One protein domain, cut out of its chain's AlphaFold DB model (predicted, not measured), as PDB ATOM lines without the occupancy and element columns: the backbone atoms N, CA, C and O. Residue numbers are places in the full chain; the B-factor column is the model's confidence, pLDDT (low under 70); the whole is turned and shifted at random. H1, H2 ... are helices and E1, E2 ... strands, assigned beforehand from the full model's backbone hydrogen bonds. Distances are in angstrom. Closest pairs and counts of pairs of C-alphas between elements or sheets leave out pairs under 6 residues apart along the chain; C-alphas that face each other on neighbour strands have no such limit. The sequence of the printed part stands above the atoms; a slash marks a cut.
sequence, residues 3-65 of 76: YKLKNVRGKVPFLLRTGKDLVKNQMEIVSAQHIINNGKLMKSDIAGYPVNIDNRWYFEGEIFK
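Overview. This is residues 3 to 65 of the 76 residues of an uncharacterized protein of uncultured Ruminococcus sp (UniProt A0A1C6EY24). A long hairpin, E2 and E3, and a short one, E4 and E5, make one twisted sheet with the helix H1 packed on one face, in two layers; a second, small pair of strands, E1 and E6, turns away where E5 runs on into E6 at 77 degrees. The 63 printed residues hold, in order, E1 E2 E3 H1 E4 E5 E6. The larger sheet has the order E3 E2 E5 E4, all antiparallel, and the class is mixed, helices and strands. The whole is compact and rounded, with a radius of gyration of the C-alphas of 10.5 A and spans of 29 by 24 by 23 A.

Arrangement. Start at E1, residues 3 to 5, antiparallel to E6, residues 61 to 64, with N 4 and O 62 2.9 A apart. Next find the hairpin of E2, residues 11 to 18, and E3, residues 21 to 28, with N 14 and O 25 2.8 A apart. H1, residues 29 to 38, is on the sheet; its closest C-alphas to E2, those of Ile 29 and Val 12, are 5.5 A apart. Every O i to N i+4 pair in H1 is within hydrogen-bond range. In the hairpin of E4, residues 51 to 53, and E5, residues 57 to 59, N 53 and O 57 are 2.7 A apart; between E5 and E2, N 15 and O 58 are 2.7 A apart. H1 and E6 are apart.

Along the chain. Find C-alpha 3 at (-42.331, -1.712, -13.516), where E1 begins. E2 runs 21.0 A, E3 22.3 A and H1 14.2 A from first to last C-alpha. E6 ends at C-alpha 64, (-47.343, -3.172, -16.015).

Size, cuts and confidence. The C-alphas farthest apart, those of Arg 9 and Lys 20, are 29.6 A apart. The printed part has no cut; its one long link, residues 39 to 50, joins H1 to E4. Look for pLDDT under 70 at residue 3, residues 43 to 48 and residues 62 to 65.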
ATOM      1  N   TYR A   3     -42.708  -2.838 -12.669       66.56
ATOM      2  CA  TYR A   3     -42.331  -1.712 -13.516       66.56
ATOM      3  C   TYR A   3     -41.098  -2.109 -14.319       66.56
ATOM      4  O   TYR A   3     -40.191  -2.752 -13.796       66.56
ATOM      5  N   LYS A   4     -41.074  -1.745 -15.600       70.88
ATOM      6  CA  LYS A   4     -39.921  -1.945 -16.470       70.88
ATOM      7  C   LYS A   4     -39.471  -0.584 -16.968       70.88
ATOM      8  O   LYS A   4     -40.203   0.093 -17.682       70.88
ATOM      9  N   LEU A   5     -38.279  -0.163 -16.566       79.00
ATOM     10  CA  LEU A   5     -37.693   1.067 -17.083       79.00
ATOM     11  C   LEU A   5     -37.297   0.868 -18.543       79.00
ATOM     12  O   LEU A   5     -36.774  -0.186 -18.913       79.00
ATOM     13  N   LYS A   6     -37.534   1.885 -19.370       78.31
ATOM     14  CA  LYS A   6     -37.134   1.856 -20.771       78.31
ATOM     15  C   LYS A   6     -35.655   2.200 -20.836       78.31
ATOM     16  O   LYS A   6     -35.264   3.346 -20.642       78.31
ATOM     17  N   ASN A   7     -34.823   1.195 -21.079       78.88
ATOM     18  CA  ASN A   7     -33.399   1.398 -21.289       78.88
ATOM     19  C   ASN A   7     -33.102   1.560 -22.781       78.88
ATOM     20  O   ASN A   7     -33.354   0.678 -23.596       78.88
ATOM     21  N   VAL A   8     -32.488   2.680 -23.135       77.38
ATOM     22  CA  VAL A   8     -31.894   2.905 -24.446       77.38
ATOM     23  C   VAL A   8     -30.386   2.788 -24.265       77.38
ATOM     24  O   VAL A   8     -29.749   3.662 -23.682       77.38
ATOM     25  N   ARG A   9     -29.802   1.674 -24.727       77.94
ATOM     26  CA  ARG A   9     -28.347   1.414 -24.648       77.94
ATOM     27  C   ARG A   9     -27.786   1.447 -23.212       77.94
ATOM     28  O   ARG A   9     -26.723   2.010 -22.979       77.94
ATOM     29  N   GLY A  10     -28.518   0.879 -22.251       80.44
ATOM     30  CA  GLY A  10     -28.118   0.830 -20.830       80.44
ATOM     31  C   GLY A  10     -28.499   2.066 -20.007       80.44
ATOM     32  O   GLY A  10     -28.485   2.014 -18.778       80.44
ATOM     33  N   LYS A  11     -28.945   3.140 -20.668       85.81
ATOM     34  CA  LYS A  11     -29.377   4.378 -20.019       85.81
ATOM     35  C   LYS A  11     -30.891   4.524 -20.060       85.81
ATOM     36  O   LYS A  11     -31.530   4.236 -21.066       85.81
ATOM     37  N   VAL A  12     -31.463   4.979 -18.963       85.75
ATOM     38  CA  VAL A  12     -32.872   5.295 -18.788       85.75
ATOM     39  C   VAL A  12     -33.025   6.814 -18.847       85.75
ATOM     40  O   VAL A  12     -32.400   7.523 -18.049       85.75
ATOM     41  N   PRO A  13     -33.821   7.340 -19.788       87.31
ATOM     42  CA  PRO A  13     -34.166   8.748 -19.806       87.31
ATOM     43  C   PRO A  13     -35.103   9.080 -18.640       87.31
ATOM     44  O   PRO A  13     -36.043   8.344 -18.324       87.31
ATOM     45  N   PHE A  14     -34.836  10.211 -18.002       87.69
ATOM     46  CA  PHE A  14     -35.612  10.748 -16.902       87.69
ATOM     47  C   PHE A  14     -35.836  12.255 -17.073       87.69
ATOM     48  O   PHE A  14     -35.037  12.957 -17.693       87.69
ATOM     49  N   LEU A  15     -36.914  12.766 -16.493       87.38
ATOM     50  CA  LEU A  15     -37.145  14.186 -16.285       87.38
ATOM     51  C   LEU A  15     -36.968  14.497 -14.807       87.38
ATOM     52  O   LEU A  15     -37.564  13.845 -13.955       87.38
ATOM     53  N   LEU A  16     -36.176  15.512 -14.500       88.00
ATOM     54  CA  LEU A  16     -36.089  16.092 -13.172       88.00
ATOM     55  C   LEU A  16     -36.899  17.384 -13.151       88.00
ATOM     56  O   LEU A  16     -36.604  18.326 -13.885       88.00
ATOM     57  N   ARG A  17     -37.914  17.446 -12.297       83.50
ATOM     58  CA  ARG A  17     -38.686  18.658 -12.047       83.50
ATOM     59  C   ARG A  17     -37.924  19.545 -11.069       83.50
ATOM     60  O   ARG A  17     -37.793  19.212  -9.892       83.50
ATOM     61  N   THR A  18     -37.454  20.686 -11.556       82.19
ATOM     62  CA  THR A  18     -36.779  21.724 -10.774       82.19
ATOM     63  C   THR A  18     -37.622  23.000 -10.786       82.19
ATOM     64  O   THR A  18     -37.559  23.833 -11.685       82.19
ATOM     65  N   GLY A  19     -38.512  23.132  -9.800       80.00
ATOM     66  CA  GLY A  19     -39.432  24.272  -9.715       80.00
ATOM     67  C   GLY A  19     -40.394  24.347 -10.911       80.00
ATOM     68  O   GLY A  19     -41.304  23.521 -11.022       80.00
ATOM     69  N   LYS A  20     -40.209  25.359 -11.772       81.25
ATOM     70  CA  LYS A  20     -40.980  25.563 -13.016       81.25
ATOM     71  C   LYS A  20     -40.401  24.828 -14.227       81.25
ATOM     72  O   LYS A  20     -41.116  24.669 -15.211       81.25
ATOM     73  N   ASP A  21     -39.161  24.361 -14.142       84.94
ATOM     74  CA  ASP A  21     -38.458  23.745 -15.258       84.94
ATOM     75  C   ASP A  21     -38.417  22.223 -15.127       84.94
ATOM     76  O   ASP A  21     -38.352  21.648 -14.036       84.94
ATOM     77  N   LEU A  22     -38.456  21.553 -16.274       82.56
ATOM     78  CA  LEU A  22     -38.335  20.106 -16.399       82.56
ATOM     79  C   LEU A  22     -37.060  19.810 -17.179       82.56
ATOM     80  O   LEU A  22     -36.968  20.066 -18.379       82.56
ATOM     81  N   VAL A  23     -36.061  19.271 -16.490       85.50
ATOM     82  CA  VAL A  23     -34.773  18.927 -17.086       85.50
ATOM     83  C   VAL A  23     -34.826  17.485 -17.557       85.50
ATOM     84  O   VAL A  23     -34.868  16.565 -16.745       85.50
ATOM     85  N   LYS A  24     -34.790  17.280 -18.873       88.19
ATOM     86  CA  LYS A  24     -34.613  15.947 -19.456       88.19
ATOM     87  C   LYS A  24     -33.148  15.554 -19.426       88.19
ATOM     88  O   LYS A  24     -32.296  16.269 -19.950       88.19
ATOM     89  N   ASN A  25     -32.857  14.411 -18.832       89.25
ATOM     90  CA  ASN A  25     -31.528  13.833 -18.852       89.25
ATOM     91  C   ASN A  25     -31.621  12.299 -18.860       89.25
ATOM     92  O   ASN A  25     -32.705  11.732 -18.941       89.25
ATOM     93  N   GLN A  26     -30.491  11.607 -18.853       88.94
ATOM     94  CA  GLN A  26     -30.433  10.148 -18.889       88.94
ATOM     95  C   GLN A  26     -29.446   9.636 -17.843       88.94
ATOM     96  O   GLN A  26     -28.409  10.254 -17.614       88.94
ATOM     97  N   MET A  27     -29.768   8.516 -17.201       88.69
ATOM     98  CA  MET A  27     -28.898   7.863 -16.217       88.69
ATOM     99  C   MET A  27     -28.832   6.362 -16.454       88.69
ATOM    100  O   MET A  27     -29.684   5.811 -17.133       88.69
ATOM    101  N   GLU A  28     -27.843   5.683 -15.892       90.06
ATOM    102  CA  GLU A  28     -27.761   4.220 -15.938       90.06
ATOM    103  C   GLU A  28     -29.009   3.565 -15.323       90.06
ATOM    104  O   GLU A  28     -29.546   4.040 -14.318       90.06
ATOM    105  N   ILE A  29     -29.451   2.437 -15.893       85.44
ATOM    106  CA  ILE A  29     -30.604   1.686 -15.367       85.44
ATOM    107  C   ILE A  29     -30.415   1.281 -13.900       85.44
ATOM    108  O   ILE A  29     -31.361   1.339 -13.119       85.44
ATOM    109  N   VAL A  30     -29.187   0.935 -13.507       86.56
ATOM    110  CA  VAL A  30     -28.837   0.564 -12.129       86.56
ATOM    111  C   VAL A  30     -29.056   1.745 -11.179       86.56
ATOM    112  O   VAL A  30     -29.657   1.582 -10.118       86.56
ATOM    113  N   SER A  31     -28.632   2.949 -11.578       86.94
ATOM    114  CA  SER A  31     -28.837   4.176 -10.802       86.94
ATOM    115  C   SER A  31     -30.320   4.515 -10.672       86.94
ATOM    116  O   SER A  31     -30.782   4.805  -9.571       86.94
ATOM    117  N   ALA A  32     -31.081   4.412 -11.765       84.50
ATOM    118  CA  ALA A  32     -32.524   4.632 -11.739       84.50
ATOM    119  C   ALA A  32     -33.215   3.644 -10.785       84.50
ATOM    120  O   ALA A  32     -34.000   4.051  -9.933       84.50
ATOM    121  N   GLN A  33     -32.856   2.361 -10.851       83.56
ATOM    122  CA  GLN A  33     -33.374   1.334  -9.950       83.56
ATOM    123  C   GLN A  33     -33.047   1.638  -8.479       83.56
ATOM    124  O   GLN A  33     -33.889   1.438  -7.605       83.56
ATOM    125  N   HIS A  34     -31.846   2.149  -8.193       87.25
ATOM    126  CA  HIS A  34     -31.439   2.546  -6.844       87.25
ATOM    127  C   HIS A  34     -32.262   3.733  -6.318       87.25
ATOM    128  O   HIS A  34     -32.677   3.725  -5.161       87.25
ATOM    129  N   ILE A  35     -32.547   4.724  -7.167       84.75
ATOM    130  CA  ILE A  35     -33.403   5.869  -6.822       84.75
ATOM    131  C   ILE A  35     -34.841   5.418  -6.577       84.75
ATOM    132  O   ILE A  35     -35.463   5.887  -5.635       84.75
ATOM    133  N   ILE A  36     -35.371   4.492  -7.379       81.12
ATOM    134  CA  ILE A  36     -36.732   3.972  -7.191       81.12
ATOM    135  C   ILE A  36     -36.834   3.144  -5.907       81.12
ATOM    136  O   ILE A  36     -37.832   3.246  -5.206       81.12
ATOM    137  N   ASN A  37     -35.813   2.342  -5.589       82.81
ATOM    138  CA  ASN A  37     -35.784   1.545  -4.361       82.81
ATOM    139  C   ASN A  37     -35.647   2.404  -3.095       82.81
ATOM    140  O   ASN A  37     -36.244   2.069  -2.078       82.81
ATOM    141  N   ASN A  38     -34.867   3.490  -3.141       86.00
ATOM    142  CA  ASN A  38     -34.713   4.404  -2.001       86.00
ATOM    143  C   ASN A  38     -35.793   5.491  -1.940       86.00
ATOM    144  O   ASN A  38     -36.025   6.082  -0.888       86.00
ATOM    145  N   GLY A  39     -36.414   5.804  -3.072       80.44
ATOM    146  CA  GLY A  39     -37.400   6.861  -3.206       80.44
ATOM    147  C   GLY A  39     -38.832   6.354  -3.083       80.44
ATOM    148  O   GLY A  39     -39.111   5.157  -3.057       80.44
ATOM    149  N   LYS A  40     -39.781   7.290  -3.027       81.25
ATOM    150  CA  LYS A  40     -41.210   6.965  -3.029       81.25
ATOM    151  C   LYS A  40     -41.765   7.043  -4.435       81.25
ATOM    152  O   LYS A  40     -41.779   8.120  -5.029       81.25
ATOM    153  N   LEU A  41     -42.270   5.917  -4.930       78.62
ATOM    154  CA  LEU A  41     -43.014   5.885  -6.180       78.62
ATOM    155  C   LEU A  41     -44.363   6.581  -5.994       78.62
ATOM    156  O   LEU A  41     -45.214   6.134  -5.229       78.62
ATOM    157  N   MET A  42     -44.519   7.710  -6.672       75.25
ATOM    158  CA  MET A  42     -45.709   8.544  -6.675       75.25
ATOM    159  C   MET A  42     -46.452   8.415  -8.001       75.25
ATOM    160  O   MET A  42     -45.967   7.836  -8.977       75.25
ATOM    161  N   LYS A  43     -47.662   8.971  -8.026       68.06
ATOM    162  CA  LYS A  43     -48.460   9.054  -9.240       68.06
ATOM    163  C   LYS A  43     -47.757   9.971 -10.246       68.06
ATOM    164  O   LYS A  43     -47.251  11.040  -9.904       68.06
ATOM    165  N   SER A  44     -47.662   9.511 -11.483       68.00
ATOM    166  CA  SER A  44     -47.153  10.291 -12.601       68.00
ATOM    167  C   SER A  44     -48.287  11.096 -13.226       68.00
ATOM    168  O   SER A  44     -49.280  10.529 -13.674       68.00
ATOM    169  N   ASP A  45     -48.108  12.413 -13.285       67.81
ATOM    170  CA  ASP A  45     -48.992  13.337 -14.012       67.81
ATOM    171  C   ASP A  45     -48.418  13.735 -15.387       67.81
ATOM    172  O   ASP A  45     -49.054  14.447 -16.159       67.81
ATOM    173  N   ILE A  46     -47.209  13.268 -15.727       69.00
ATOM    174  CA  ILE A  46     -46.541  13.581 -16.997       69.00
ATOM    175  C   ILE A  46     -46.812  12.474 -18.019       69.00
ATOM    176  O   ILE A  46     -46.408  11.321 -17.839       69.00
ATOM    177  N   ALA A  47     -47.447  12.844 -19.134       67.56
ATOM    178  CA  ALA A  47     -47.676  11.950 -20.263       67.56
ATOM    179  C   ALA A  47     -46.343  11.390 -20.803       67.56
ATOM    180  O   ALA A  47     -45.422  12.140 -21.118       67.56
ATOM    181  N   GLY A  48     -46.239  10.060 -20.892       69.62
ATOM    182  CA  GLY A  48     -45.034   9.353 -21.352       69.62
ATOM    183  C   GLY A  48     -44.047   8.943 -20.250       69.62
ATOM    184  O   GLY A  48     -43.185   8.107 -20.509       69.62
ATOM    185  N   TYR A  49     -44.203   9.438 -19.017       77.12
ATOM    186  CA  TYR A  49     -43.328   9.092 -17.892       77.12
ATOM    187  C   TYR A  49     -44.120   8.457 -16.750       77.12
ATOM    188  O   TYR A  49     -44.474   9.135 -15.785       77.12
ATOM    189  N   PRO A  50     -44.425   7.152 -16.835       74.69
ATOM    190  CA  PRO A  50     -45.343   6.531 -15.897       74.69
ATOM    191  C   PRO A  50     -44.726   6.341 -14.502       74.69
ATOM    192  O   PRO A  50     -45.465   6.270 -13.522       74.69
ATOM    193  N   VAL A  51     -43.398   6.292 -14.374       80.69
ATOM    194  CA  VAL A  51     -42.708   6.110 -13.088       80.69
ATOM    195  C   VAL A  51     -42.309   7.476 -12.536       80.69
ATOM    196  O   VAL A  51     -41.394   8.094 -13.062       80.69
ATOM    197  N   ASN A  52     -42.955   7.951 -11.474       83.25
ATOM    198  CA  ASN A  52     -42.577   9.188 -10.784       83.25
ATOM    199  C   ASN A  52     -42.024   8.849  -9.397       83.25
ATOM    200  O   ASN A  52     -42.659   8.095  -8.668       83.25
ATOM    201  N   ILE A  53     -40.868   9.394  -9.030       85.31
ATOM    202  CA  ILE A  53     -40.228   9.246  -7.728       85.31
ATOM    203  C   ILE A  53     -40.124  10.615  -7.055       85.31
ATOM    204  O   ILE A  53     -39.569  11.566  -7.614       85.31
ATOM    205  N   ASP A  54     -40.640  10.702  -5.828       83.12
ATOM    206  CA  ASP A  54     -40.556  11.892  -4.963       83.12
ATOM    207  C   ASP A  54     -41.196  13.164  -5.562       83.12
ATOM    208  O   ASP A  54     -40.882  14.287  -5.176       83.12
ATOM    209  N   ASN A  55     -42.061  13.010  -6.573       81.56
ATOM    210  CA  ASN A  55     -42.612  14.093  -7.398       81.56
ATOM    211  C   ASN A  55     -41.564  14.974  -8.107       81.56
ATOM    212  O   ASN A  55     -41.879  16.050  -8.638       81.56
ATOM    213  N   ARG A  56     -40.312  14.510  -8.117       85.69
ATOM    214  CA  ARG A  56     -39.137  15.199  -8.649       85.69
ATOM    215  C   ARG A  56     -38.583  14.467  -9.855       85.69
ATOM    216  O   ARG A  56     -38.240  15.121 -10.830       85.69
ATOM    217  N   TRP A  57     -38.526  13.143  -9.815       86.25
ATOM    218  CA  TRP A  57     -37.914  12.332 -10.860       86.25
ATOM    219  C   TRP A  57     -38.974  11.562 -11.627       86.25
ATOM    220  O   TRP A  57     -39.691  10.760 -11.050       86.25
ATOM    221  N   TYR A  58     -39.045  11.742 -12.933       86.81
ATOM    222  CA  TYR A  58     -39.979  11.039 -13.798       86.81
ATOM    223  C   TYR A  58     -39.168  10.168 -14.742       86.81
ATOM    224  O   TYR A  58     -38.334  10.681 -15.475       86.81
ATOM    225  N   PHE A  59     -39.381   8.863 -14.743       85.19
ATOM    226  CA  PHE A  59     -38.636   7.914 -15.559       85.19
ATOM    227  C   PHE A  59     -39.504   7.376 -16.690       85.19
ATOM    228  O   PHE A  59     -40.687   7.066 -16.505       85.19
ATOM    229  N   GLU A  60     -38.901   7.276 -17.873       82.69
ATOM    230  CA  GLU A  60     -39.546   6.669 -19.029       82.69
ATOM    231  C   GLU A  60     -39.515   5.145 -18.871       82.69
ATOM    232  O   GLU A  60     -38.497   4.536 -18.519       82.69
ATOM    233  N   GLY A  61     -40.648   4.501 -19.110       74.19
ATOM    234  CA  GLY A  61     -40.792   3.078 -18.859       74.19
ATOM    235  C   GLY A  61     -42.170   2.568 -19.213       74.19
ATOM    236  O   GLY A  61     -43.043   3.315 -19.642       74.19
ATOM    237  N   GLU A  62     -42.360   1.282 -18.984       68.44
ATOM    238  CA  GLU A  62     -43.645   0.615 -19.045       68.44
ATOM    239  C   GLU A  62     -43.994   0.151 -17.633       68.44
ATOM    240  O   GLU A  62     -43.334  -0.711 -17.044       68.44
ATOM    241  N   ILE A  63     -45.035   0.748 -17.053       61.97
ATOM    242  CA  ILE A  63     -45.631   0.203 -15.838       61.97
ATOM    243  C   ILE A  63     -46.628  -0.858 -16.273       61.97
ATOM    244  O   ILE A  63     -47.664  -0.543 -16.858       61.97
ATOM    245  N   PHE A  64     -46.349  -2.114 -15.930       57.75
ATOM    246  CA  PHE A  64     -47.343  -3.172 -16.015       57.75
ATOM    247  C   PHE A  64     -48.324  -2.964 -14.861       57.75
ATOM    248  O   PHE A  64     -48.141  -3.436 -13.735       57.75
ATOM    249  N   LYS A  65     -49.352  -2.157 -15.134       46.75
ATOM    250  CA  LYS A  65     -50.434  -1.844 -14.202       46.75
ATOM    251  C   LYS A  65     -51.155  -3.151 -13.845       46.75
ATOM    252  O   LYS A  65     -51.984  -3.639 -14.602       46.75
TER     253      LYS A  65